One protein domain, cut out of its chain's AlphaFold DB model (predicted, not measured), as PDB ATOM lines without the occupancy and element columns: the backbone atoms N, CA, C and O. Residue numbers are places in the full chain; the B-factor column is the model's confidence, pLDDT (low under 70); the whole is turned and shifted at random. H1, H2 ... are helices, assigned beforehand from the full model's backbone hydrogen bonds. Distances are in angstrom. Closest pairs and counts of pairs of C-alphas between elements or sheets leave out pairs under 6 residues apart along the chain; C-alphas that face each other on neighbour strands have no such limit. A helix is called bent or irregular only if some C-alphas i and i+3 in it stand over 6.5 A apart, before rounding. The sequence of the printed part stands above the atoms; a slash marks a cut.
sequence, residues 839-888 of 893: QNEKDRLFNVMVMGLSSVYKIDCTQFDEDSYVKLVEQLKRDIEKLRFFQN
ATOM      1  N   GLN A 839     161.622 183.758 111.582       82.50
ATOM      2  CA  GLN A 839     162.478 184.563 110.705       82.50
ATOM      3  C   GLN A 839     163.556 183.701 110.025       82.50
ATOM      4  O   GLN A 839     163.684 183.742 108.806       82.50
ATOM      5  N   ASN A 840     164.257 182.849 110.781       83.56
ATOM      6  CA  ASN A 840     165.260 181.934 110.224       83.56
ATOM      7  C   ASN A 840     164.656 180.963 109.190       83.56
ATOM      8  O   ASN A 840     165.295 180.646 108.186       83.56
ATOM      9  N   GLU A 841     163.424 180.488 109.404       80.62
ATOM     10  CA  GLU A 841     162.737 179.617 108.445       80.62
ATOM     11  C   GLU A 841     162.249 180.376 107.200       80.62
ATOM     12  O   GLU A 841     162.400 179.857 106.090       80.62
ATOM     13  N   LYS A 842     161.770 181.621 107.349       82.38
ATOM     14  CA  LYS A 842     161.494 182.529 106.221       82.38
ATOM     15  C   LYS A 842     162.748 182.724 105.369       82.38
ATOM     16  O   LYS A 842     162.697 182.526 104.158       82.38
ATOM     17  N   ASP A 843     163.873 183.057 105.997       81.19
ATOM     18  CA  ASP A 843     165.130 183.320 105.296       81.19
ATOM     19  C   ASP A 843     165.672 182.045 104.628       81.19
ATOM     20  O   ASP A 843     166.192 182.099 103.510       81.19
ATOM     21  N   ARG A 844     165.470 180.864 105.231       82.50
ATOM     22  CA  ARG A 844     165.772 179.575 104.586       82.50
ATOM     23  C   ARG A 844     164.896 179.330 103.353       82.50
ATOM     24  O   ARG A 844     165.421 178.947 102.310       82.50
ATOM     25  N   LEU A 845     163.583 179.545 103.460       79.31
ATOM     26  CA  LEU A 845     162.634 179.406 102.348       79.31
ATOM     27  C   LEU A 845     162.967 180.362 101.199       79.31
ATOM     28  O   LEU A 845     162.999 179.938 100.045       79.31
ATOM     29  N   PHE A 846     163.274 181.619 101.520       79.75
ATOM     30  CA  PHE A 846     163.708 182.624 100.556       79.75
ATOM     31  C   PHE A 846     164.946 182.153  99.783       79.75
ATOM     32  O   PHE A 846     164.896 182.032  98.560       79.75
ATOM     33  N   ASN A 847     166.017 181.775 100.490       77.31
ATOM     34  CA  ASN A 847     167.248 181.277  99.868       77.31
ATOM     35  C   ASN A 847     167.005 180.051  98.967       77.31
ATOM     36  O   ASN A 847     167.514 180.007  97.847       77.31
ATOM     37  N   VAL A 848     166.190 179.080  99.401       79.50
ATOM     38  CA  VAL A 848     165.842 177.900  98.585       79.50
ATOM     39  C   VAL A 848     165.123 178.297  97.290       79.50
ATOM     40  O   VAL A 848     165.463 177.787  96.221       79.50
ATOM     41  N   MET A 849     164.165 179.226  97.352       72.94
ATOM     42  CA  MET A 849     163.425 179.675  96.165       72.94
ATOM     43  C   MET A 849     164.300 180.506  95.214       72.94
ATOM     44  O   MET A 849     164.230 180.309  93.999       72.94
ATOM     45  N   VAL A 850     165.192 181.358  95.736       74.75
ATOM     46  CA  VAL A 850     166.165 182.113  94.926       74.75
ATOM     47  C   VAL A 850     167.153 181.178  94.220       74.75
ATOM     48  O   VAL A 850     167.362 181.319  93.015       74.75
ATOM     49  N   MET A 851     167.706 180.173  94.915       74.62
ATOM     50  CA  MET A 851     168.611 179.193  94.294       74.62
ATOM     51  C   MET A 851     167.913 178.293  93.263       74.62
ATOM     52  O   MET A 851     168.541 177.888  92.286       74.62
ATOM     53  N   GLY A 852     166.619 178.003  93.435       73.31
ATOM     54  CA  GLY A 852     165.829 177.314  92.414       73.31
ATOM     55  C   GLY A 852     165.687 178.148  91.136       73.31
ATOM     56  O   GLY A 852     165.987 177.672  90.039       73.31
ATOM     57  N   LEU A 853     165.270 179.411  91.269       69.75
ATOM     58  CA  LEU A 853     164.962 180.280  90.128       69.75
ATOM     59  C   LEU A 853     166.197 180.849  89.413       69.75
ATOM     60  O   LEU A 853     166.122 181.111  88.208       69.75
ATOM     61  N   SER A 854     167.339 180.996  90.095       69.19
ATOM     62  CA  SER A 854     168.573 181.503  89.473       69.19
ATOM     63  C   SER A 854     169.072 180.610  88.335       69.19
ATOM     64  O   SER A 854     169.576 181.125  87.336       69.19
ATOM     65  N   SER A 855     168.832 179.296  88.423       68.38
ATOM     66  CA  SER A 855     169.152 178.324  87.370       68.38
ATOM     67  C   SER A 855     168.402 178.568  86.050       68.38
ATOM     68  O   SER A 855     168.951 178.320  84.976       68.38
ATOM     69  N   VAL A 856     167.172 179.093  86.119       67.50
ATOM     70  CA  VAL A 856     166.295 179.334  84.960       67.50
ATOM     71  C   VAL A 856     166.489 180.745  84.404       67.50
ATOM     72  O   VAL A 856     166.604 180.925  83.194       67.50
ATOM     73  N   TYR A 857     166.559 181.748  85.285       68.62
ATOM     74  CA  TYR A 857     166.559 183.168  84.909       68.62
ATOM     75  C   TYR A 857     167.944 183.841  84.948       68.62
ATOM     76  O   TYR A 857     168.040 185.032  84.671       68.62
ATOM     77  N   LYS A 858     169.018 183.093  85.252       67.38
ATOM     78  CA  LYS A 858     170.409 183.588  85.367       67.38
ATOM     79  C   LYS A 858     170.552 184.776  86.327       67.38
ATOM     80  O   LYS A 858     171.217 185.766  86.028       67.38
ATOM     81  N   ILE A 859     169.897 184.661  87.476       69.00
ATOM     82  CA  ILE A 859     169.866 185.685  88.523       69.00
ATOM     83  C   ILE A 859     171.204 185.698  89.264       69.00
ATOM     84  O   ILE A 859     171.675 184.647  89.700       69.00
ATOM     85  N   ASP A 860     171.781 186.884  89.460       67.81
ATOM     86  CA  ASP A 860     172.880 187.071  90.404       67.81
ATOM     87  C   ASP A 860     172.324 187.075  91.837       67.81
ATOM     88  O   ASP A 860     171.687 188.033  92.280       67.81
ATOM     89  N   CYS A 861     172.559 185.982  92.566       63.66
ATOM     90  CA  CYS A 861     172.088 185.812  93.939       63.66
ATOM     91  C   CYS A 861     172.654 186.853  94.926       63.66
ATOM     92  O   CYS A 861     172.146 186.947  96.039       63.66
ATOM     93  N   THR A 862     173.692 187.619  94.568       66.88
ATOM     94  CA  THR A 862     174.324 188.596  95.477       66.88
ATOM     95  C   THR A 862     173.578 189.929  95.584       66.88
ATOM     96  O   THR A 862     173.852 190.697  96.505       66.88
ATOM     97  N   GLN A 863     172.626 190.205  94.683       63.25
ATOM     98  CA  GLN A 863     171.852 191.459  94.648       63.25
ATOM     99  C   GLN A 863     170.330 191.230  94.645       63.25
ATOM    100  O   GLN A 863     169.566 192.133  94.310       63.25
ATOM    101  N   PHE A 864     169.876 190.020  94.979       72.12
ATOM    102  CA  PHE A 864     168.485 189.617  94.799       72.12
ATOM    103  C   PHE A 864     167.697 189.631  96.118       72.12
ATOM    104  O   PHE A 864     167.763 188.692  96.910       72.12
ATOM    105  N   ASP A 865     166.964 190.722  96.349       75.94
ATOM    106  CA  ASP A 865     166.167 190.966  97.556       75.94
ATOM    107  C   ASP A 865     164.707 190.468  97.456       75.94
ATOM    108  O   ASP A 865     164.261 189.936  96.436       75.94
ATOM    109  N   GLU A 866     163.949 190.606  98.550       71.50
ATOM    110  CA  GLU A 866     162.563 190.120  98.644       71.50
ATOM    111  C   GLU A 866     161.626 190.821  97.645       71.50
ATOM    112  O   GLU A 866     160.799 190.175  96.998       71.50
ATOM    113  N   ASP A 867     161.830 192.118  97.424       76.56
ATOM    114  CA  ASP A 867     161.122 192.902  96.413       76.56
ATOM    115  C   ASP A 867     161.450 192.442  94.980       76.56
ATOM    116  O   ASP A 867     160.575 192.425  94.109       76.56
ATOM    117  N   SER A 868     162.701 192.063  94.711       76.88
ATOM    118  CA  SER A 868     163.129 191.491  93.429       76.88
ATOM    119  C   SER A 868     162.551 190.094  93.211       76.88
ATOM    120  O   SER A 868     162.143 189.776  92.093       76.88
ATOM    121  N   TYR A 869     162.416 189.288  94.270       73.50
ATOM    122  CA  TYR A 869     161.701 188.012  94.219       73.50
ATOM    123  C   TYR A 869     160.218 188.195  93.879       73.50
ATOM    124  O   TYR A 869     159.720 187.523  92.976       73.50
ATOM    125  N   VAL A 870     159.517 189.140  94.516       78.25
ATOM    126  CA  VAL A 870     158.109 189.437  94.189       78.25
ATOM    127  C   VAL A 870     157.963 189.869  92.723       78.25
ATOM    128  O   VAL A 870     157.136 189.310  91.999       78.25
ATOM    129  N   LYS A 871     158.815 190.785  92.241       77.56
ATOM    130  CA  LYS A 871     158.830 191.233  90.831       77.56
ATOM    131  C   LYS A 871     159.122 190.082  89.861       77.56
ATOM    132  O   LYS A 871     158.486 189.990  88.810       77.56
ATOM    133  N   LEU A 872     160.033 189.173  90.214       74.88
ATOM    134  CA  LEU A 872     160.318 187.974  89.427       74.88
ATOM    135  C   LEU A 872     159.118 187.023  89.381       74.88
ATOM    136  O   LEU A 872     158.805 186.525  88.305       74.88
ATOM    137  N   VAL A 873     158.424 186.788  90.499       76.12
ATOM    138  CA  VAL A 873     157.219 185.941  90.543       76.12
ATOM    139  C   VAL A 873     156.095 186.537  89.686       76.12
ATOM    140  O   VAL A 873     155.430 185.806  88.948       76.12
ATOM    141  N   GLU A 874     155.918 187.862  89.687       79.12
ATOM    142  CA  GLU A 874     155.000 188.529  88.754       79.12
ATOM    143  C   GLU A 874     155.414 188.397  87.282       79.12
ATOM    144  O   GLU A 874     154.548 188.350  86.402       79.12
ATOM    145  N   GLN A 875     156.714 188.383  86.983       76.06
ATOM    146  CA  GLN A 875     157.203 188.216  85.616       76.06
ATOM    147  C   GLN A 875     157.080 186.758  85.151       76.06
ATOM    148  O   GLN A 875     156.581 186.522  84.055       76.06
ATOM    149  N   LEU A 876     157.392 185.790  86.016       77.94
ATOM    150  CA  LEU A 876     157.091 184.363  85.848       77.94
ATOM    151  C   LEU A 876     155.615 184.142  85.520       77.94
ATOM    152  O   LEU A 876     155.293 183.459  84.551       77.94
ATOM    153  N   LYS A 877     154.712 184.767  86.285       79.62
ATOM    154  CA  LYS A 877     153.268 184.718  86.028       79.62
ATOM    155  C   LYS A 877     152.928 185.258  84.633       79.62
ATOM    156  O   LYS A 877     152.257 184.566  83.870       79.62
ATOM    157  N   ARG A 878     153.443 186.439  84.271       80.94
ATOM    158  CA  ARG A 878     153.235 187.056  82.947       80.94
ATOM    159  C   ARG A 878     153.809 186.219  81.797       80.94
ATOM    160  O   ARG A 878     153.212 186.170  80.726       80.94
ATOM    161  N   ASP A 879     154.934 185.540  81.995       76.69
ATOM    162  CA  ASP A 879     155.553 184.690  80.974       76.69
ATOM    163  C   ASP A 879     154.856 183.320  80.850       76.69
ATOM    164  O   ASP A 879     154.710 182.809  79.739       76.69
ATOM    165  N   ILE A 880     154.299 182.778  81.941       78.81
ATOM    166  CA  ILE A 880     153.370 181.631  81.914       78.81
ATOM    167  C   ILE A 880     152.061 182.000  81.193       78.81
ATOM    168  O   ILE A 880     151.540 181.206  80.408       78.81
ATOM    169  N   GLU A 881     151.536 183.209  81.407       78.88
ATOM    170  CA  GLU A 881     150.355 183.726  80.700       78.88
ATOM    171  C   GLU A 881     150.620 183.882  79.188       78.88
ATOM    172  O   GLU A 881     149.795 183.447  78.381       78.88
ATOM    173  N   LYS A 882     151.802 184.377  78.781       76.56
ATOM    174  CA  LYS A 882     152.242 184.365  77.368       76.56
ATOM    175  C   LYS A 882     152.375 182.946  76.810       76.56
ATOM    176  O   LYS A 882     151.941 182.698  75.688       76.56
ATOM    177  N   LEU A 883     152.950 182.007  77.565       72.69
ATOM    178  CA  LEU A 883     153.087 180.608  77.138       72.69
ATOM    179  C   LEU A 883     151.722 179.964  76.857       72.69
ATOM    180  O   LEU A 883     151.555 179.334  75.815       72.69
ATOM    181  N   ARG A 884     150.724 180.205  77.719       73.38
ATOM    182  CA  ARG A 884     149.330 179.797  77.473       73.38
ATOM    183  C   ARG A 884     148.741 180.471  76.231       73.38
ATOM    184  O   ARG A 884     148.071 179.808  75.445       73.38
ATOM    185  N   PHE A 885     149.010 181.761  76.019       70.56
ATOM    186  CA  PHE A 885     148.565 182.475  74.819       70.56
ATOM    187  C   PHE A 885     149.152 181.874  73.529       70.56
ATOM    188  O   PHE A 885     148.420 181.709  72.558       70.56
ATOM    189  N   PHE A 886     150.429 181.484  73.511       64.12
ATOM    190  CA  PHE A 886     151.015 180.804  72.350       64.12
ATOM    191  C   PHE A 886     150.490 179.372  72.178       64.12
ATOM    192  O   PHE A 886     150.141 178.995  71.063       64.12
ATOM    193  N   GLN A 887     150.348 178.596  73.258       64.44
ATOM    194  CA  GLN A 887     149.779 177.240  73.195       64.44
ATOM    195  C   GLN A 887     148.344 177.221  72.639       64.44
ATOM    196  O   GLN A 887     147.991 176.302  71.905       64.44
ATOM    197  N   ASN A 888     147.546 178.257  72.915       63.91
ATOM    198  CA  ASN A 888     146.173 178.374  72.416       63.91
ATOM    199  C   ASN A 888     146.059 178.867  70.955       63.91
ATOM    200  O   ASN A 888     144.981 178.754  70.381       63.91
TER     201      ASN A 888
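What this domain is: This is residues 839 to 888 of the 893 residues of an uncharacterized protein of Tritrichomonas foetus (UniProt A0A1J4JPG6). The long helix H2 starts beside H1 and slants away from it, and its residues 877 to 888 stick out as a free arm that makes much of the length. Between the helices, residues 858 to 865 fold back, and both helices run the same way. The printed part has 50 residues with two named helices, H1 then H2, and no named strand. It is all helix and loose, with a radius of gyration of the C-alphas of 12.8 A and spans of 42 by 20 by 16 A.

Where its parts are: H2, residues 866 to 888, is 33.1 A long and ends at C-alpha 888 (146.173, 178.374, 72.416). H1, residues 839 to 857, is 26.2 A long and begins at C-alpha 839 (162.478, 184.563, 110.705). H1 is neither bent nor irregular, but only just: C-alphas 852 and 855 are 6.1 A apart.

How they stand to each other: H2 and H1 are close but not clearly touching; their closest C-alphas, of Tyr 869 and Val 850, are 7.4 A apart. Their lines stand at a steep tilt of 43 degrees. In H2 every O i to N i+4 pair is within hydrogen-bond range; in H1, 13 of 15 are.

The domain as a whole: The C-alphas of Asn 840 and Asn 888, the two farthest apart, are 42.5 A apart. The printed part has no cut, and the link from H1 to H2 is short. Mean pLDDT of the printed part is 74.3; residues 853 to 863 and 886 to 888 are under 70.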